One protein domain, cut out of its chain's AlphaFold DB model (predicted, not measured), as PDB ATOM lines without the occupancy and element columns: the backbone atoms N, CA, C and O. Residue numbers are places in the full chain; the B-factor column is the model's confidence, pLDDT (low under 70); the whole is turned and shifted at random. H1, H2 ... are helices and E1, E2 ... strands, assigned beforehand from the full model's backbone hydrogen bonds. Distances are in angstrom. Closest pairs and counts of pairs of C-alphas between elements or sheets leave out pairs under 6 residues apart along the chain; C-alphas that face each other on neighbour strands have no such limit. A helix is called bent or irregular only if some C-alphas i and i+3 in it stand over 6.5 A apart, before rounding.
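AT A GLANCE: This is residues 142 to 287 of the 287 residues of the protein "UPF0311 protein CL908_20310" of Deltaproteobacteria bacterium (UniProt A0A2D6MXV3). The domain is a closed barrel of eight antiparallel strands that follow one another round the ring in chain order, E1 to E8, with E8 beside E1 to close it. The short helix H2 sits outside the barrel at one end, while H1 and the turn of the E1 and E2 hairpin lie at the other end; between E2 and E4, beyond the short strand E3, short pairings of residues 189 to 190 and 193 to 194 continue the wall. The printed part has 146 residues, with two named helices and eight named strands in the order E1 E2 E3 E4 E5 H1 E6 H2 E7 E8, and the class is mostly strand. It is compact, with a radius of gyration of the C-alphas of 15.4 A, and the C-alphas span 46 by 32 by 27 A.

IN THESE COORDINATES: E1, residues 142 to 160, is the longest strand, 38.6 A from first to last C-alpha, and begins at C-alpha 142 at (314.829, 323.745, 370.577). It bends by 90 degrees at residue 157. E2, residues 163 to 176, is 34.6 A long and bends by 70 degrees at residue 171. E3, residues 181 to 184, is 10.0 A long. E4, residues 200 to 210, is 29.3 A long and bends by 51 degrees at residue 207; E5, residues 215 to 225, is 31.4 A long. E6, residues 246 to 254, measures 26.8 A, E7, residues 268 to 275, 21.2 A, and E8, residues 278 to 286, 25.2 A, ending at C-alpha 286 at (321.314, 325.186, 370.663). The helices are H1, residues 228 to 233, 8.8 A, and H2, residues 258 to 265, 12.2 A, which begins at C-alpha 258 at (323.394, 312.899, 386.779). H2 is irregular: C-alphas 259 and 262 are 7.7 A apart.

HOW THE PARTS SIT: E1 to E5 form a meander, each strand the antiparallel neighbour of the one before. In the hairpin of E1 and E2, whose directions stand at 149 degrees, N 152 and O 169 are within hydrogen-bond range at 2.8 A. E8 lies on the other side of E1, antiparallel, with N 149 and O 279 at 2.8 A. E2 and E3 form a hairpin, with N 184 and O 173 at 2.9 A, and so do E3 and E4, with N 209 and O 183 at 2.8 A. In the hairpin of E4 and E5, N 204 and O 220 are 2.8 A apart. E5 and E6 are antiparallel, with N 250 and O 221 at 2.8 A; E6 and E7 have N 270 and O 249 at 2.8 A. The hairpin of E7 and E8 has N 273 and O 280 at 2.8 A. H2 is on the barrel, outside it, at a height over the sheet of 6.8 A and over none of the strands. The closest C-alphas of H2 and E6 are those of Asn 264 and Glu 254, 5.4 A. H2 and E5 are near each other, with 6 pairs of C-alphas within 10 A. H1 is not on the barrel, and H1 and H2 are apart. Of the O i to N i+4 pairs, 1 of 2 in H1 and 0 of 4 in H2 are within hydrogen-bond range; in H2, 4 of 5 O i to N i+3 pairs are.

THE WHOLE: The two C-alphas farthest apart, those of Glu 229 and Glu 258, are 47.3 A apart, while those of Ala 142 and Arg 287, the chain's last residue, are 7.2 A apart. The printed part has no cut. The links from E3 to E4, 15 residues, and from H1 to E6, 12 residues, are long; the other links are tight. The mean pLDDT of the printed part is 94.5, and no printed residue is under 70.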
ATOM      1  N   ALA A 142     315.933 324.441 369.932       97.62
ATOM      2  CA  ALA A 142     314.829 323.745 370.577       97.62
ATOM      3  C   ALA A 142     314.407 324.485 371.845       97.62
ATOM      4  O   ALA A 142     315.257 324.878 372.640       97.62
ATOM      5  N   HIS A 143     313.101 324.691 372.042       98.25
ATOM      6  CA  HIS A 143     312.597 325.304 373.278       98.25
ATOM      7  C   HIS A 143     313.001 324.454 374.484       98.25
ATOM      8  O   HIS A 143     312.884 323.229 374.457       98.25
ATOM      9  N   LEU A 144     313.509 325.122 375.516       98.19
ATOM     10  CA  LEU A 144     313.999 324.491 376.731       98.19
ATOM     11  C   LEU A 144     313.032 324.731 377.891       98.19
ATOM     12  O   LEU A 144     312.524 323.781 378.486       98.19
ATOM     13  N   PHE A 145     312.787 326.004 378.198       98.69
ATOM     14  CA  PHE A 145     311.826 326.465 379.196       98.69
ATOM     15  C   PHE A 145     311.559 327.964 379.030       98.69
ATOM     16  O   PHE A 145     312.373 328.713 378.487       98.69
ATOM     17  N   ASP A 146     310.438 328.416 379.578       98.62
ATOM     18  CA  ASP A 146     310.193 329.827 379.845       98.62
ATOM     19  C   ASP A 146     310.584 330.140 381.285       98.62
ATOM     20  O   ASP A 146     310.321 329.349 382.185       98.62
ATOM     21  N   ILE A 147     311.199 331.295 381.524       98.31
ATOM     22  CA  ILE A 147     311.631 331.735 382.855       98.31
ATOM     23  C   ILE A 147     311.187 333.168 383.118       98.31
ATOM     24  O   ILE A 147     311.184 334.016 382.227       98.31
ATOM     25  N   ARG A 148     310.818 333.453 384.364       97.44
ATOM     26  CA  ARG A 148     310.505 334.793 384.861       97.44
ATOM     27  C   ARG A 148     311.398 335.074 386.056       97.44
ATOM     28  O   ARG A 148     311.339 334.327 387.025       97.44
ATOM     29  N   PHE A 149     312.177 336.144 385.988       97.19
ATOM     30  CA  PHE A 149     312.938 336.667 387.115       97.19
ATOM     31  C   PHE A 149     312.162 337.790 387.779       97.19
ATOM     32  O   PHE A 149     311.805 338.766 387.112       97.19
ATOM     33  N   ASP A 150     311.968 337.671 389.085       95.44
ATOM     34  CA  ASP A 150     311.504 338.770 389.918       95.44
ATOM     35  C   ASP A 150     312.712 339.642 390.262       95.44
ATOM     36  O   ASP A 150     313.721 339.149 390.774       95.44
ATOM     37  N   ILE A 151     312.633 340.940 389.970       93.31
ATOM     38  CA  ILE A 151     313.727 341.861 390.286       93.31
ATOM     39  C   ILE A 151     313.444 342.563 391.608       93.31
ATOM     40  O   ILE A 151     312.384 343.156 391.812       93.31
ATOM     41  N   GLY A 152     314.412 342.466 392.514       92.12
ATOM     42  CA  GLY A 152     314.396 343.119 393.810       92.12
ATOM     43  C   GLY A 152     314.905 344.554 393.736       92.12
ATOM     44  O   GLY A 152     314.583 345.323 392.829       92.12
ATOM     45  N   SER A 153     315.704 344.927 394.733       93.06
ATOM     46  CA  SER A 153     316.309 346.254 394.799       93.06
ATOM     47  C   SER A 153     317.297 346.462 393.656       93.06
ATOM     48  O   SER A 153     318.024 345.550 393.261       93.06
ATOM     49  N   ILE A 154     317.351 347.693 393.151       93.62
ATOM     50  CA  ILE A 154     318.346 348.105 392.167       93.62
ATOM     51  C   ILE A 154     319.279 349.111 392.822       93.62
ATOM     52  O   ILE A 154     318.864 350.164 393.305       93.62
ATOM     53  N   HIS A 155     320.562 348.785 392.795       95.25
ATOM     54  CA  HIS A 155     321.639 349.587 393.344       95.25
ATOM     55  C   HIS A 155     322.353 350.293 392.197       95.25
ATOM     56  O   HIS A 155     322.985 349.662 391.345       95.25
ATOM     57  N   THR A 156     322.266 351.620 392.166       95.56
ATOM     58  CA  THR A 156     322.992 352.424 391.179       95.56
ATOM     59  C   THR A 156     324.371 352.755 391.730       95.56
ATOM     60  O   THR A 156     324.507 353.579 392.628       95.56
ATOM     61  N   VAL A 157     325.402 352.109 391.186       96.25
ATOM     62  CA  VAL A 157     326.802 352.459 391.485       96.25
ATOM     63  C   VAL A 157     327.179 353.759 390.773       96.25
ATOM     64  O   VAL A 157     328.013 354.521 391.253       96.25
ATOM     65  N   GLY A 158     326.553 354.019 389.627       93.25
ATOM     66  CA  GLY A 158     326.776 355.224 388.853       93.25
ATOM     67  C   GLY A 158     327.883 355.053 387.822       93.25
ATOM     68  O   GLY A 158     328.206 353.954 387.355       93.25
ATOM     69  N   ARG A 159     328.473 356.174 387.423       93.25
ATOM     70  CA  ARG A 159     329.488 356.217 386.374       93.25
ATOM     71  C   ARG A 159     330.830 355.659 386.856       93.25
ATOM     72  O   ARG A 159     331.404 356.147 387.820       93.25
ATOM     73  N   THR A 160     331.375 354.691 386.122       94.38
ATOM     74  CA  THR A 160     332.696 354.085 386.365       94.38
ATOM     75  C   THR A 160     333.585 354.202 385.120       94.38
ATOM     76  O   THR A 160     333.067 354.465 384.030       94.38
ATOM     77  N   PRO A 161     334.902 353.921 385.210       93.94
ATOM     78  CA  PRO A 161     335.775 353.875 384.032       93.94
ATOM     79  C   PRO A 161     335.329 352.883 382.945       93.94
ATOM     80  O   PRO A 161     335.716 353.029 381.792       93.94
ATOM     81  N   LYS A 162     334.521 351.870 383.295       92.06
ATOM     82  CA  LYS A 162     334.010 350.869 382.344       92.06
ATOM     83  C   LYS A 162     332.650 351.240 381.733       92.06
ATOM     84  O   LYS A 162     332.229 350.569 380.799       92.06
ATOM     85  N   GLY A 163     331.956 352.251 382.257       92.69
ATOM     86  CA  GLY A 163     330.569 352.582 381.902       92.69
ATOM     87  C   GLY A 163     329.700 352.852 383.131       92.69
ATOM     88  O   GLY A 163     330.207 352.902 384.256       92.69
ATOM     89  N   HIS A 164     328.396 353.032 382.932       95.06
ATOM     90  CA  HIS A 164     327.454 353.271 384.030       95.06
ATOM     91  C   HIS A 164     326.975 351.935 384.616       95.06
ATOM     92  O   HIS A 164     326.426 351.088 383.910       95.06
ATOM     93  N   ARG A 165     327.264 351.710 385.898       97.56
ATOM     94  CA  ARG A 165     327.073 350.433 386.589       97.56
ATOM     95  C   ARG A 165     325.789 350.457 387.412       97.56
ATOM     96  O   ARG A 165     325.616 351.313 388.279       97.56
ATOM     97  N   VAL A 166     324.959 349.445 387.195       97.00
ATOM     98  CA  VAL A 166     323.788 349.125 388.018       97.00
ATOM     99  C   VAL A 166     323.876 347.670 388.465       97.00
ATOM    100  O   VAL A 166     324.472 346.844 387.771       97.00
ATOM    101  N   ILE A 167     323.348 347.367 389.644       97.88
ATOM    102  CA  ILE A 167     323.304 346.011 390.190       97.88
ATOM    103  C   ILE A 167     321.869 345.747 390.622       97.88
ATOM    104  O   ILE A 167     321.342 346.491 391.443       97.88
ATOM    105  N   ALA A 168     321.236 344.728 390.053       96.31
ATOM    106  CA  ALA A 168     319.882 344.332 390.410       96.31
ATOM    107  C   ALA A 168     319.916 343.047 391.238       96.31
ATOM    108  O   ALA A 168     320.534 342.066 390.825       96.31
ATOM    109  N   ASP A 169     319.238 343.046 392.381       96.25
ATOM    110  CA  ASP A 169     319.052 341.835 393.175       96.25
ATOM    111  C   ASP A 169     318.041 340.918 392.477       96.25
ATOM    112  O   ASP A 169     316.984 341.370 392.025       96.25
ATOM    113  N   LEU A 170     318.337 339.619 392.409       95.50
ATOM    114  CA  LEU A 170     317.380 338.627 391.923       95.50
ATOM    115  C   LEU A 170     316.509 338.159 393.088       95.50
ATOM    116  O   LEU A 170     316.971 337.476 394.000       95.50
ATOM    117  N   GLY A 171     315.234 338.545 393.055       94.19
ATOM    118  CA  GLY A 171     314.240 338.229 394.081       94.19
ATOM    119  C   GLY A 171     313.679 336.806 393.999       94.19
ATOM    120  O   GLY A 171     312.910 336.413 394.874       94.19
ATOM    121  N   GLY A 172     314.062 336.042 392.975       96.06
ATOM    122  CA  GLY A 172     313.569 334.697 392.693       96.06
ATOM    123  C   GLY A 172     312.859 334.625 391.343       96.06
ATOM    124  O   GLY A 172     313.194 335.372 390.419       96.06
ATOM    125  N   GLY A 173     311.915 333.691 391.207       97.12
ATOM    126  CA  GLY A 173     311.191 333.476 389.955       97.12
ATOM    127  C   GLY A 173     310.607 332.072 389.776       97.12
ATOM    128  O   GLY A 173     310.777 331.209 390.636       97.12
ATOM    129  N   CYS A 174     309.965 331.825 388.630       97.81
ATOM    130  CA  CYS A 174     309.593 330.480 388.151       97.81
ATOM    131  C   CYS A 174     310.178 330.206 386.769       97.81
ATOM    132  O   CYS A 174     310.357 331.133 385.976       97.81
ATOM    133  N   PHE A 175     310.442 328.931 386.483       98.38
ATOM    134  CA  PHE A 175     310.692 328.453 385.129       98.38
ATOM    135  C   PHE A 175     309.909 327.171 384.843       98.38
ATOM    136  O   PHE A 175     309.686 326.343 385.728       98.38
ATOM    137  N   GLU A 176     309.480 327.015 383.596       98.44
ATOM    138  CA  GLU A 176     308.643 325.904 383.160       98.44
ATOM    139  C   GLU A 176     308.952 325.527 381.709       98.44
ATOM    140  O   GLU A 176     308.885 326.352 380.799       98.44
ATOM    141  N   GLY A 177     309.276 324.258 381.497       97.69
ATOM    142  CA  GLY A 177     309.480 323.632 380.199       97.69
ATOM    143  C   GLY A 177     309.187 322.135 380.272       97.69
ATOM    144  O   GLY A 177     308.865 321.603 381.337       97.69
ATOM    145  N   GLU A 178     309.286 321.450 379.134       96.00
ATOM    146  CA  GLU A 178     308.993 320.012 379.042       96.00
ATOM    147  C   GLU A 178     309.994 319.170 379.848       96.00
ATOM    148  O   GLU A 178     309.606 318.240 380.552       96.00
ATOM    149  N   ARG A 179     311.284 319.525 379.774       95.25
ATOM    150  CA  ARG A 179     312.389 318.786 380.409       95.25
ATOM    151  C   ARG A 179     312.846 319.377 381.744       95.25
ATOM    152  O   ARG A 179     313.603 318.724 382.456       95.25
ATOM    153  N   LEU A 180     312.451 320.612 382.061       96.62
ATOM    154  CA  LEU A 180     312.954 321.351 383.218       96.62
ATOM    155  C   LEU A 180     311.863 322.259 383.797       96.62
ATOM    156  O   LEU A 180     311.270 323.062 383.081       96.62
ATOM    157  N   ARG A 181     311.604 322.150 385.102       98.25
ATOM    158  CA  ARG A 181     310.585 322.939 385.809       98.25
ATOM    159  C   ARG A 181     311.000 323.198 387.252       98.25
ATOM    160  O   ARG A 181     311.603 322.322 387.874       98.25
ATOM    161  N   GLY A 182     310.688 324.388 387.760       98.31
ATOM    162  CA  GLY A 182     310.984 324.757 389.136       98.31
ATOM    163  C   GLY A 182     310.925 326.255 389.402       98.31
ATOM    164  O   GLY A 182     310.197 327.019 388.758       98.31
ATOM    165  N   LYS A 183     311.713 326.684 390.386       98.50
ATOM    166  CA  LYS A 183     311.793 328.072 390.851       98.50
ATOM    167  C   LYS A 183     313.220 328.596 390.791       98.50
ATOM    168  O   LYS A 183     314.186 327.876 391.029       98.50
ATOM    169  N   VAL A 184     313.350 329.889 390.531       98.25
ATOM    170  CA  VAL A 184     314.608 330.601 390.748       98.25
ATOM    171  C   VAL A 184     314.657 330.980 392.221       98.25
ATOM    172  O   VAL A 184     313.704 331.550 392.756       98.25
ATOM    173  N   LEU A 185     315.755 330.651 392.891       98.00
ATOM    174  CA  LEU A 185     315.961 331.055 394.274       98.00
ATOM    175  C   LEU A 185     316.247 332.560 394.355       98.00
ATOM    176  O   LEU A 185     316.795 333.121 393.405       98.00
ATOM    177  N   PRO A 186     315.924 333.227 395.478       96.38
ATOM    178  CA  PRO A 186     316.357 334.598 395.744       96.38
ATOM    179  C   PRO A 186     317.869 334.620 396.022       96.38
ATOM    180  O   PRO A 186     318.320 334.842 397.147       96.38
ATOM    181  N   SER A 187     318.660 334.280 395.007       92.56
ATOM    182  CA  SER A 187     320.105 334.159 395.057       92.56
ATOM    183  C   SER A 187     320.740 334.886 393.877       92.56
ATOM    184  O   SER A 187     320.284 334.816 392.735       92.56
ATOM    185  N   GLY A 188     321.844 335.570 394.171       93.81
ATOM    186  CA  GLY A 188     322.628 336.278 393.172       93.81
ATOM    187  C   GLY A 188     322.012 337.604 392.727       93.81
ATOM    188  O   GLY A 188     321.388 338.312 393.515       93.81
ATOM    189  N   GLY A 189     322.278 337.982 391.481       97.00
ATOM    190  CA  GLY A 189     322.030 339.330 390.978       97.00
ATOM    191  C   GLY A 189     322.428 339.484 389.515       97.00
ATOM    192  O   GLY A 189     323.046 338.584 388.942       97.00
ATOM    193  N   ASP A 190     322.108 340.637 388.935       97.50
ATOM    194  CA  ASP A 190     322.554 341.077 387.610       97.50
ATOM    195  C   ASP A 190     323.454 342.310 387.737       97.50
ATOM    196  O   ASP A 190     323.029 343.379 388.183       97.50
ATOM    197  N   TRP A 191     324.712 342.169 387.326       98.12
ATOM    198  CA  TRP A 191     325.684 343.252 387.245       98.12
ATOM    199  C   TRP A 191     325.615 343.897 385.863       98.12
ATOM    200  O   TRP A 191     326.529 343.781 385.037       98.12
ATOM    201  N   GLY A 192     324.558 344.676 385.656       97.75
ATOM    202  CA  GLY A 192     324.328 345.459 384.450       97.75
ATOM    203  C   GLY A 192     325.376 346.560 384.227       97.75
ATOM    204  O   GLY A 192     325.744 347.305 385.142       97.75
ATOM    205  N   LEU A 193     325.903 346.668 383.007       97.56
ATOM    206  CA  LEU A 193     326.805 347.753 382.596       97.56
ATOM    207  C   LEU A 193     326.249 348.459 381.364       97.56
ATOM    208  O   LEU A 193     326.290 347.899 380.269       97.56
ATOM    209  N   PHE A 194     325.779 349.690 381.524       95.06
ATOM    210  CA  PHE A 194     325.441 350.538 380.391       95.06
ATOM    211  C   PHE A 194     326.728 351.021 379.722       95.06
ATOM    212  O   PHE A 194     327.571 351.697 380.325       95.06
ATOM    213  N   MET A 195     326.875 350.621 378.465       92.50
ATOM    214  CA  MET A 195     327.958 351.005 377.572       92.50
ATOM    215  C   MET A 195     327.722 352.429 377.031       92.50
ATOM    216  O   MET A 195     326.595 352.925 377.090       92.50
ATOM    217  N   PRO A 196     328.749 353.100 376.471       88.69
ATOM    218  CA  PRO A 196     328.610 354.466 375.951       88.69
ATOM    219  C   PRO A 196     327.535 354.644 374.871       88.69
ATOM    220  O   PRO A 196     326.992 355.730 374.725       88.69
ATOM    221  N   ASP A 197     327.212 353.587 374.128       87.81
ATOM    222  CA  ASP A 197     326.170 353.600 373.100       87.81
ATOM    223  C   ASP A 197     324.754 353.373 373.671       87.81
ATOM    224  O   ASP A 197     323.803 353.208 372.908       87.81
ATOM    225  N   GLY A 198     324.602 353.289 374.994       87.44
ATOM    226  CA  GLY A 198     323.336 353.002 375.670       87.44
ATOM    227  C   GLY A 198     322.966 351.516 375.726       87.44
ATOM    228  O   GLY A 198     321.939 351.174 376.305       87.44
ATOM    229  N   THR A 199     323.779 350.608 375.171       93.75
ATOM    230  CA  THR A 199     323.540 349.164 375.320       93.75
ATOM    231  C   THR A 199     323.846 348.729 376.748       93.75
ATOM    232  O   THR A 199     324.969 348.906 377.223       93.75
ATOM    233  N   LEU A 200     322.903 348.068 377.412       95.94
ATOM    234  CA  LEU A 200     323.174 347.379 378.667       95.94
ATOM    235  C   LEU A 200     323.806 346.016 378.372       95.94
ATOM    236  O   LEU A 200     323.241 345.177 377.667       95.94
ATOM    237  N   ARG A 201     324.993 345.780 378.926       97.94
ATOM    238  CA  ARG A 201     325.566 344.441 379.037       97.94
ATOM    239  C   ARG A 201     325.035 343.787 380.308       97.94
ATOM    240  O   ARG A 201     325.322 344.280 381.396       97.94
ATOM    241  N   VAL A 202     324.311 342.690 380.130       98.19
ATOM    242  CA  VAL A 202     323.758 341.838 381.191       98.19
ATOM    243  C   VAL A 202     324.841 340.864 381.663       98.19
ATOM    244  O   VAL A 202     325.551 340.301 380.821       98.19
ATOM    245  N   ASP A 203     324.987 340.690 382.976       98.31
ATOM    246  CA  ASP A 203     325.941 339.758 383.600       98.31
ATOM    247  C   ASP A 203     325.366 339.267 384.930       98.31
ATOM    248  O   ASP A 203     325.618 339.843 385.993       98.31
ATOM    249  N   GLY A 204     324.550 338.223 384.849       98.19
ATOM    250  CA  GLY A 204     323.814 337.684 385.973       98.19
ATOM    251  C   GLY A 204     324.257 336.294 386.401       98.19
ATOM    252  O   GLY A 204     324.814 335.511 385.629       98.19
ATOM    253  N   ARG A 205     324.014 336.005 387.677       98.50
ATOM    254  CA  ARG A 205     324.300 334.722 388.329       98.50
ATOM    255  C   ARG A 205     323.173 334.405 389.296       98.50
ATOM    256  O   ARG A 205     322.757 335.303 390.023       98.50
ATOM    257  N   CYS A 206     322.706 333.162 389.328       98.06
ATOM    258  CA  CYS A 206     321.633 332.723 390.225       98.06
ATOM    259  C   CYS A 206     321.635 331.203 390.414       98.06
ATOM    260  O   CYS A 206     322.385 330.489 389.751       98.06
ATOM    261  N   CYS A 207     320.782 330.718 391.316       98.31
ATOM    262  CA  CYS A 207     320.519 329.294 391.490       98.31
ATOM    263  C   CYS A 207     319.067 328.979 391.138       98.31
ATOM    264  O   CYS A 207     318.141 329.660 391.583       98.31
ATOM    265  N   PHE A 208     318.874 327.910 390.383       98.44
ATOM    266  CA  PHE A 208     317.583 327.292 390.129       98.44
ATOM    267  C   PHE A 208     317.395 326.125 391.096       98.44
ATOM    268  O   PHE A 208     318.358 325.432 391.422       98.44
ATOM    269  N   GLU A 209     316.165 325.915 391.551       98.50
ATOM    270  CA  GLU A 209     315.733 324.714 392.261       98.50
ATOM    271  C   GLU A 209     314.616 324.072 391.437       98.50
ATOM    272  O   GLU A 209     313.561 324.681 391.242       98.50
ATOM    273  N   THR A 210     314.863 322.876 390.910       98.50
ATOM    274  CA  THR A 210     313.862 322.087 390.181       98.50
ATOM    275  C   THR A 210     312.797 321.538 391.133       98.50
ATOM    276  O   THR A 210     312.995 321.478 392.346       98.50
ATOM    277  N   ASP A 211     311.663 321.092 390.593       97.38
ATOM    278  CA  ASP A 211     310.562 320.535 391.399       97.38
ATOM    279  C   ASP A 211     310.946 319.267 392.187       97.38
ATOM    280  O   ASP A 211     310.328 318.960 393.207       97.38
ATOM    281  N   ASP A 212     311.977 318.542 391.745       96.69
ATOM    282  CA  ASP A 212     312.552 317.399 392.468       96.69
ATOM    283  C   ASP A 212     313.612 317.794 393.517       96.69
ATOM    284  O   ASP A 212     314.177 316.928 394.187       96.69
ATOM    285  N   GLY A 213     313.855 319.095 393.703       97.50
ATOM    286  CA  GLY A 213     314.766 319.643 394.707       97.50
ATOM    287  C   GLY A 213     316.226 319.753 394.261       97.50
ATOM    288  O   GLY A 213     317.085 320.060 395.090       97.50
ATOM    289  N   THR A 214     316.536 319.521 392.983       98.06
ATOM    290  CA  THR A 214     317.897 319.694 392.458       98.06
ATOM    291  C   THR A 214     318.267 321.170 392.350       98.06
ATOM    292  O   THR A 214     317.530 321.975 391.786       98.06
ATOM    293  N   ILE A 215     319.457 321.517 392.845       98.25
ATOM    294  CA  ILE A 215     320.038 322.849 392.669       98.25
ATOM    295  C   ILE A 215     320.904 322.880 391.411       98.25
ATOM    296  O   ILE A 215     321.792 322.044 391.230       98.25
ATOM    297  N   ILE A 216     320.664 323.877 390.565       98.69
ATOM    298  CA  ILE A 216     321.440 324.151 389.354       98.69
ATOM    299  C   ILE A 216     321.954 325.584 389.456       98.69
ATOM    300  O   ILE A 216     321.176 326.520 389.645       98.69
ATOM    301  N   TYR A 217     323.264 325.774 389.354       98.69
ATOM    302  CA  TYR A 217     323.846 327.106 389.241       98.69
ATOM    303  C   TYR A 217     323.741 327.576 387.790       98.69
ATOM    304  O   TYR A 217     323.976 326.802 386.867       98.69
ATOM    305  N   ALA A 218     323.363 328.836 387.588       98.44
ATOM    306  CA  ALA A 218     323.205 329.419 386.267       98.44
ATOM    307  C   ALA A 218     323.925 330.764 386.177       98.44
ATOM    308  O   ALA A 218     323.732 331.657 387.012       98.44
ATOM    309  N   ILE A 219     324.707 330.927 385.113       98.50
ATOM    310  CA  ILE A 219     325.252 332.209 384.677       98.50
ATOM    311  C   ILE A 219     324.502 332.614 383.418       98.50
ATOM    312  O   ILE A 219     324.340 331.807 382.504       98.50
ATOM    313  N   TYR A 220     324.089 333.876 383.337       98.38
ATOM    314  CA  TYR A 220     323.514 334.416 382.115       98.38
ATOM    315  C   TYR A 220     324.138 335.746 381.728       98.38
ATOM    316  O   TYR A 220     324.407 336.610 382.561       98.38
ATOM    317  N   ARG A 221     324.403 335.917 380.435       98.62
ATOM    318  CA  ARG A 221     325.085 337.103 379.906       98.62
ATOM    319  C   ARG A 221     324.451 337.532 378.610       98.62
ATOM    320  O   ARG A 221     324.007 336.702 377.830       98.62
ATOM    321  N   GLY A 222     324.446 338.826 378.325       98.19
ATOM    322  CA  GLY A 222     323.907 339.264 377.046       98.19
ATOM    323  C   GLY A 222     323.849 340.757 376.850       98.19
ATOM    324  O   GLY A 222     324.612 341.522 377.446       98.19
ATOM    325  N   ARG A 223     322.964 341.162 375.941       98.06
ATOM    326  CA  ARG A 223     322.808 342.547 375.510       98.06
ATOM    327  C   ARG A 223     321.345 342.939 375.531       98.06
ATOM    328  O   ARG A 223     320.507 342.242 374.961       98.06
ATOM    329  N   TRP A 224     321.092 344.097 376.125       96.56
ATOM    330  CA  TRP A 224     319.833 344.805 376.024       96.56
ATOM    331  C   TRP A 224     320.077 346.161 375.360       96.56
ATOM    332  O   TRP A 224     320.673 347.064 375.948       96.56
ATOM    333  N   LYS A 225     319.663 346.282 374.099       94.94
ATOM    334  CA  LYS A 225     319.649 347.537 373.350       94.94
ATOM    335  C   LYS A 225     318.212 348.008 373.246       94.94
ATOM    336  O   LYS A 225     317.373 347.314 372.680       94.94
ATOM    337  N   ILE A 226     317.962 349.199 373.754       88.38
ATOM    338  CA  ILE A 226     316.665 349.856 373.702       88.38
ATOM    339  C   ILE A 226     316.901 351.331 373.388       88.38
ATOM    340  O   ILE A 226     317.849 351.930 373.899       88.38
ATOM    341  N   ALA A 227     316.091 351.890 372.491       87.56
ATOM    342  CA  ALA A 227     316.156 353.311 372.178       87.56
ATOM    343  C   ALA A 227     315.717 354.137 373.405       87.56
ATOM    344  O   ALA A 227     314.843 353.672 374.143       87.56
ATOM    345  N   PRO A 228     316.286 355.330 373.653       83.88
ATOM    346  CA  PRO A 228     315.903 356.171 374.791       83.88
ATOM    347  C   PRO A 228     314.396 356.449 374.867       83.88
ATOM    348  O   PRO A 228     313.810 356.408 375.948       83.88
ATOM    349  N   GLU A 229     313.751 356.648 373.718       85.00
ATOM    350  CA  GLU A 229     312.316 356.910 373.598       85.00
ATOM    351  C   GLU A 229     311.494 355.690 374.036       85.00
ATOM    352  O   GLU A 229     310.514 355.817 374.768       85.00
ATOM    353  N   THR A 230     311.927 354.486 373.649       85.69
ATOM    354  CA  THR A 230     311.326 353.223 374.099       85.69
ATOM    355  C   THR A 230     311.620 352.973 375.581       85.69
ATOM    356  O   THR A 230     310.760 352.483 376.309       85.69
ATOM    357  N   MET A 231     312.808 353.344 376.069       82.31
ATOM    358  CA  MET A 231     313.187 353.185 377.475       82.31
ATOM    359  C   MET A 231     312.302 354.032 378.398       82.31
ATOM    360  O   MET A 231     311.833 353.525 379.415       82.31
ATOM    361  N   ALA A 232     312.015 355.283 378.029       81.81
ATOM    362  CA  ALA A 232     311.135 356.166 378.798       81.81
ATOM    363  C   ALA A 232     309.721 355.578 378.978       81.81
ATOM    364  O   ALA A 232     309.101 355.743 380.028       81.81
ATOM    365  N   ARG A 233     309.254 354.813 377.984       82.75
ATOM    366  CA  ARG A 233     307.931 354.176 377.964       82.75
ATOM    367  C   ARG A 233     307.866 352.845 378.716       82.75
ATOM    368  O   ARG A 233     306.776 352.341 378.965       82.75
ATOM    369  N   LEU A 234     308.997 352.273 379.152       77.38
ATOM    370  CA  LEU A 234     309.018 351.007 379.914       77.38
ATOM    371  C   LEU A 234     308.166 351.067 381.197       77.38
ATOM    372  O   LEU A 234     307.711 350.029 381.683       77.38
ATOM    373  N   GLY A 235     308.015 352.255 381.791       71.25
ATOM    374  CA  GLY A 235     307.223 352.485 383.002       71.25
ATOM    375  C   GLY A 235     305.742 352.785 382.753       71.25
ATOM    376  O   GLY A 235     304.985 352.886 383.718       71.25
ATOM    377  N   GLU A 236     305.325 352.943 381.496       80.75
ATOM    378  CA  GLU A 236     303.959 353.325 381.144       80.75
ATOM    379  C   GLU A 236     302.992 352.127 381.194       80.75
ATOM    380  O   GLU A 236     303.384 350.983 380.927       80.75
ATOM    381  N   PRO A 237     301.702 352.359 381.504       71.94
ATOM    382  CA  PRO A 237     300.671 351.332 381.386       71.94
ATOM    383  C   PRO A 237     300.605 350.773 379.959       71.94
ATOM    384  O   PRO A 237     300.477 351.529 379.002       71.94
ATOM    385  N   GLY A 238     300.653 349.446 379.821       71.00
ATOM    386  CA  GLY A 238     300.681 348.763 378.520       71.00
ATOM    387  C   GLY A 238     302.083 348.362 378.052       71.00
ATOM    388  O   GLY A 238     302.194 347.502 377.183       71.00
ATOM    389  N   GLY A 239     303.139 348.889 378.681       75.44
ATOM    390  CA  GLY A 239     304.522 348.509 378.402       75.44
ATOM    391  C   GLY A 239     304.991 348.867 376.988       75.44
ATOM    392  O   GLY A 239     304.438 349.735 376.315       75.44
ATOM    393  N   VAL A 240     306.052 348.193 376.549       83.94
ATOM    394  CA  VAL A 240     306.641 348.329 375.208       83.94
ATOM    395  C   VAL A 240     306.661 346.972 374.523       83.94
ATOM    396  O   VAL A 240     306.870 345.949 375.188       83.94
ATOM    397  N   ASP A 241     306.455 346.960 373.208       87.50
ATOM    398  CA  ASP A 241     306.480 345.725 372.436       87.50
ATOM    399  C   ASP A 241     307.900 345.125 372.493       87.50
ATOM    400  O   ASP A 241     308.881 345.844 372.280       87.50
ATOM    401  N   PRO A 242     308.068 343.825 372.798       87.38
ATOM    402  CA  PRO A 242     309.376 343.173 372.774       87.38
ATOM    403  C   PRO A 242     310.116 343.248 371.431       87.38
ATOM    404  O   PRO A 242     311.321 343.015 371.401       87.38
ATOM    405  N   SER A 243     309.422 343.546 370.330       90.31
ATOM    406  CA  SER A 243     310.021 343.794 369.014       90.31
ATOM    407  C   SER A 243     310.641 345.191 368.868       90.31
ATOM    408  O   SER A 243     311.513 345.366 368.018       90.31
ATOM    409  N   ASP A 244     310.299 346.145 369.743       89.75
ATOM    410  CA  ASP A 244     310.858 347.507 369.750       89.75
ATOM    411  C   ASP A 244     312.273 347.575 370.356       89.75
ATOM    412  O   ASP A 244     312.914 348.631 370.362       89.75
ATOM    413  N   TYR A 245     312.776 346.470 370.917       92.50
ATOM    414  CA  TYR A 245     314.109 346.400 371.506       92.50
ATOM    415  C   TYR A 245     314.772 345.041 371.311       92.50
ATOM    416  O   TYR A 245     314.148 344.002 371.109       92.50
ATOM    417  N   TYR A 246     316.095 345.038 371.417       96.44
ATOM    418  CA  TYR A 246     316.885 343.821 371.371       96.44
ATOM    419  C   TYR A 246     317.256 343.410 372.791       96.44
ATOM    420  O   TYR A 246     318.050 344.092 373.434       96.44
ATOM    421  N   LEU A 247     316.720 342.290 373.273       97.31
ATOM    422  CA  LEU A 247     317.137 341.652 374.523       97.31
ATOM    423  C   LEU A 247     317.432 340.175 374.261       97.31
ATOM    424  O   LEU A 247     316.514 339.373 374.057       97.31
ATOM    425  N   ARG A 248     318.721 339.827 374.217       98.19
ATOM    426  CA  ARG A 248     319.197 338.453 374.015       98.19
ATOM    427  C   ARG A 248     320.266 338.111 375.032       98.19
ATOM    428  O   ARG A 248     321.183 338.910 375.247       98.19
ATOM    429  N   ILE A 249     320.144 336.928 375.619       98.25
ATOM    430  CA  ILE A 249     321.092 336.403 376.600       98.25
ATOM    431  C   ILE A 249     321.483 334.968 376.258       98.25
ATOM    432  O   ILE A 249     320.750 334.273 375.560       98.25
ATOM    433  N   THR A 250     322.637 334.548 376.749       98.62
ATOM    434  CA  THR A 250     323.091 333.162 376.796       98.62
ATOM    435  C   THR A 250     322.989 332.664 378.230       98.62
ATOM    436  O   THR A 250     323.168 333.459 379.154       98.62
ATOM    437  N   PHE A 251     322.734 331.375 378.409       98.50
ATOM    438  CA  PHE A 251     322.806 330.681 379.689       98.50
ATOM    439  C   PHE A 251     323.886 329.604 379.637       98.50
ATOM    440  O   PHE A 251     324.023 328.895 378.639       98.50
ATOM    441  N   GLU A 252     324.610 329.493 380.741       98.38
ATOM    442  CA  GLU A 252     325.517 328.400 381.076       98.38
ATOM    443  C   GLU A 252     325.055 327.834 382.425       98.38
ATOM    444  O   GLU A 252     324.673 328.602 383.318       98.38
ATOM    445  N   PHE A 253     325.070 326.510 382.564       98.62
ATOM    446  CA  PHE A 253     324.569 325.807 383.743       98.62
ATOM    447  C   PHE A 253     325.659 324.944 384.371       98.62
ATOM    448  O   PHE A 253     326.523 324.420 383.675       98.62
ATOM    449  N   GLU A 254     325.578 324.769 385.686       98.62
ATOM    450  CA  GLU A 254     326.419 323.840 386.433       98.62
ATOM    451  C   GLU A 254     325.563 323.044 387.425       98.62
ATOM    452  O   GLU A 254     324.815 323.606 388.237       98.62
ATOM    453  N   THR A 255     325.682 321.721 387.384       98.25
ATOM    454  CA  THR A 255     325.064 320.809 388.350       98.25
ATOM    455  C   THR A 255     325.865 319.517 388.477       98.25
ATOM    456  O   THR A 255     326.566 319.106 387.555       98.25
ATOM    457  N   THR A 256     325.760 318.863 389.632       97.25
ATOM    458  CA  THR A 256     326.393 317.563 389.899       97.25
ATOM    459  C   THR A 256     325.414 316.392 389.803       97.25
ATOM    460  O   THR A 256     325.808 315.250 390.034       97.25
ATOM    461  N   VAL A 257     324.134 316.653 389.520       98.19
ATOM    462  CA  VAL A 257     323.092 315.621 389.476       98.19
ATOM    463  C   VAL A 257     323.045 314.989 388.089       98.19
ATOM    464  O   VAL A 257     322.757 315.666 387.108       98.19
ATOM    465  N   GLU A 258     323.273 313.676 388.024       97.81
ATOM    466  CA  GLU A 258     323.394 312.899 386.779       97.81
ATOM    467  C   GLU A 258     322.199 313.077 385.826       97.81
ATOM    468  O   GLU A 258     322.383 313.251 384.625       97.81
ATOM    469  N   GLN A 259     320.975 313.133 386.359       97.38
ATOM    470  CA  GLN A 259     319.751 313.381 385.582       97.38
ATOM    471  C   GLN A 259     319.799 314.681 384.758       97.38
ATOM    472  O   GLN A 259     319.173 314.776 383.699       97.38
ATOM    473  N   TYR A 260     320.532 315.682 385.245       98.12
ATOM    474  CA  TYR A 260     320.641 317.009 384.653       98.12
ATOM    475  C   TYR A 260     322.036 317.291 384.083       98.12
ATOM    476  O   TYR A 260     322.280 318.415 383.654       98.12
ATOM    477  N   ASP A 261     322.932 316.296 384.020       98.06
ATOM    478  CA  ASP A 261     324.314 316.494 383.554       98.06
ATOM    479  C   ASP A 261     324.379 317.058 382.131       98.06
ATOM    480  O   ASP A 261     325.244 317.865 381.814       98.06
ATOM    481  N   TRP A 262     323.400 316.726 381.289       97.88
ATOM    482  CA  TRP A 262     323.284 317.276 379.939       97.88
ATOM    483  C   TRP A 262     323.260 318.817 379.904       97.88
ATOM    484  O   TRP A 262     323.718 319.392 378.922       97.88
ATOM    485  N   LEU A 263     322.796 319.498 380.962       98.25
ATOM    486  CA  LEU A 263     322.827 320.965 381.054       98.25
ATOM    487  C   LEU A 263     324.253 321.529 381.108       98.25
ATOM    488  O   LEU A 263     324.476 322.637 380.625       98.25
ATOM    489  N   ASN A 264     325.209 320.769 381.650       98.38
ATOM    490  CA  ASN A 264     326.616 321.165 381.733       98.38
ATOM    491  C   ASN A 264     327.287 321.235 380.347       98.38
ATOM    492  O   ASN A 264     328.340 321.855 380.201       98.38
ATOM    493  N   HIS A 265     326.699 320.587 379.333       98.00
ATOM    494  CA  HIS A 265     327.316 320.373 378.017       98.00
ATOM    495  C   HIS A 265     326.623 321.128 376.879       98.00
ATOM    496  O   HIS A 265     326.988 320.945 375.719       98.00
ATOM    497  N   ILE A 266     325.635 321.970 377.189       97.81
ATOM    498  CA  ILE A 266     324.901 322.751 376.190       97.81
ATOM    499  C   ILE A 266     325.088 324.250 376.398       97.81
ATOM    500  O   ILE A 266     325.331 324.730 377.503       97.81
ATOM    501  N   ILE A 267     324.895 325.004 375.319       97.44
ATOM    502  CA  ILE A 267     324.644 326.440 375.395       97.44
ATOM    503  C   ILE A 267     323.163 326.660 375.148       97.44
ATOM    504  O   ILE A 267     322.599 326.153 374.177       97.44
ATOM    505  N   ALA A 268     322.549 327.465 376.006       98.50
ATOM    506  CA  ALA A 268     321.212 327.961 375.761       98.50
ATOM    507  C   ALA A 268     321.248 329.453 375.423       98.50
ATOM    508  O   ALA A 268     322.054 330.219 375.952       98.50
ATOM    509  N   ILE A 269     320.357 329.875 374.535       98.50
ATOM    510  CA  ILE A 269     320.136 331.276 374.187       98.50
ATOM    511  C   ILE A 269     318.692 331.646 374.479       98.50
ATOM    512  O   ILE A 269     317.805 330.800 374.446       98.50
ATOM    513  N   ALA A 270     318.429 332.916 374.753       98.31
ATOM    514  CA  ALA A 270     317.086 333.343 375.092       98.31
ATOM    515  C   ALA A 270     316.725 334.698 374.504       98.31
ATOM    516  O   ALA A 270     317.568 335.595 374.375       98.31
ATOM    517  N   ARG A 271     315.435 334.861 374.201       97.44
ATOM    518  CA  ARG A 271     314.830 336.166 373.927       97.44
ATOM    519  C   ARG A 271     314.109 336.656 375.167       97.44
ATOM    520  O   ARG A 271     313.308 335.928 375.744       97.44
ATOM    521  N   GLY A 272     314.427 337.875 375.586       95.94
ATOM    522  CA  GLY A 272     313.832 338.467 376.772       95.94
ATOM    523  C   GLY A 272     312.747 339.473 376.448       95.94
ATOM    524  O   GLY A 272     312.776 340.129 375.406       95.94
ATOM    525  N   ARG A 273     311.832 339.631 377.395       93.25
ATOM    526  CA  ARG A 273     310.841 340.696 377.434       93.25
ATOM    527  C   ARG A 273     310.680 341.217 378.851       93.25
ATOM    528  O   ARG A 273     310.788 340.472 379.823       93.25
ATOM    529  N   ARG A 274     310.357 342.496 378.973       87.88
ATOM    530  CA  ARG A 274     309.945 343.073 380.250       87.88
ATOM    531  C   ARG A 274     308.558 342.571 380.655       87.88
ATOM    532  O   ARG A 274     307.686 342.372 379.814       87.88
ATOM    533  N   ILE A 275     308.370 342.409 381.957       88.81
ATOM    534  CA  ILE A 275     307.087 342.165 382.620       88.81
ATOM    535  C   ILE A 275     306.967 343.131 383.811       88.81
ATOM    536  O   ILE A 275     307.968 343.710 384.227       88.81
ATOM    537  N   ASP A 276     305.766 343.314 384.361       81.75
ATOM    538  CA  ASP A 276     305.504 344.317 385.412       81.75
ATOM    539  C   ASP A 276     306.480 344.231 386.602       81.75
ATOM    540  O   ASP A 276     307.082 345.233 386.995       81.75
ATOM    541  N   ASP A 277     306.679 343.016 387.118       82.00
ATOM    542  CA  ASP A 277     307.478 342.740 388.319       82.00
ATOM    543  C   ASP A 277     308.933 342.321 388.004       82.00
ATOM    544  O   ASP A 277     309.681 341.946 388.908       82.00
ATOM    545  N   GLY A 278     309.359 342.332 386.732       91.19
ATOM    546  CA  GLY A 278     310.630 341.701 386.380       91.19
ATOM    547  C   GLY A 278     310.966 341.575 384.895       91.19
ATOM    548  O   GLY A 278     310.589 342.403 384.061       91.19
ATOM    549  N   ILE A 279     311.680 340.501 384.554       94.06
ATOM    550  CA  ILE A 279     312.060 340.160 383.176       94.06
ATOM    551  C   ILE A 279     311.702 338.699 382.911       94.06
ATOM    552  O   ILE A 279     311.987 337.825 383.725       94.06
ATOM    553  N   ALA A 280     311.077 338.429 381.768       96.38
ATOM    554  CA  ALA A 280     310.802 337.079 381.299       96.38
ATOM    555  C   ALA A 280     311.701 336.733 380.113       96.38
ATOM    556  O   ALA A 280     311.981 337.595 379.282       96.38
ATOM    557  N   TYR A 281     312.095 335.472 380.005       98.12
ATOM    558  CA  TYR A 281     312.835 334.942 378.871       98.12
ATOM    559  C   TYR A 281     312.185 333.663 378.354       98.12
ATOM    560  O   TYR A 281     311.715 332.842 379.138       98.12
ATOM    561  N   GLU A 282     312.196 333.497 377.037       98.31
ATOM    562  CA  GLU A 282     311.973 332.206 376.383       98.31
ATOM    563  C   GLU A 282     313.349 331.645 376.032       98.31
ATOM    564  O   GLU A 282     314.103 332.294 375.294       98.31
ATOM    565  N   VAL A 283     313.697 330.496 376.612       98.62
ATOM    566  CA  VAL A 283     315.040 329.908 376.564       98.62
ATOM    567  C   VAL A 283     315.052 328.717 375.615       98.62
ATOM    568  O   VAL A 283     314.156 327.876 375.643       98.62
ATOM    569  N   PHE A 284     316.086 328.643 374.782       98.62
ATOM    570  CA  PHE A 284     316.268 327.636 373.747       98.62
ATOM    571  C   PHE A 284     317.644 326.986 373.878       98.62
ATOM    572  O   PHE A 284     318.647 327.685 373.997       98.62
ATOM    573  N   GLU A 285     317.688 325.661 373.822       98.00
ATOM    574  CA  GLU A 285     318.905 324.871 373.630       98.00
ATOM    575  C   GLU A 285     319.367 325.002 372.173       98.00
ATOM    576  O   GLU A 285     318.555 324.909 371.246       98.00
ATOM    577  N   VAL A 286     320.666 325.224 371.979       97.38
ATOM    578  CA  VAL A 286     321.314 325.186 370.663       97.38
ATOM    579  C   VAL A 286     321.611 323.731 370.290       97.38
ATOM    580  O   VAL A 286     322.180 323.013 371.112       97.38
ATOM    581  N   ARG A 287     321.241 323.312 369.074       92.38
ATOM    582  CA  ARG A 287     321.455 321.953 368.549       92.38
ATOM    583  C   ARG A 287     322.451 321.904 367.400       92.38
ATOM    584  O   ARG A 287     322.532 322.900 366.644       92.38
TER     585      ARG A 287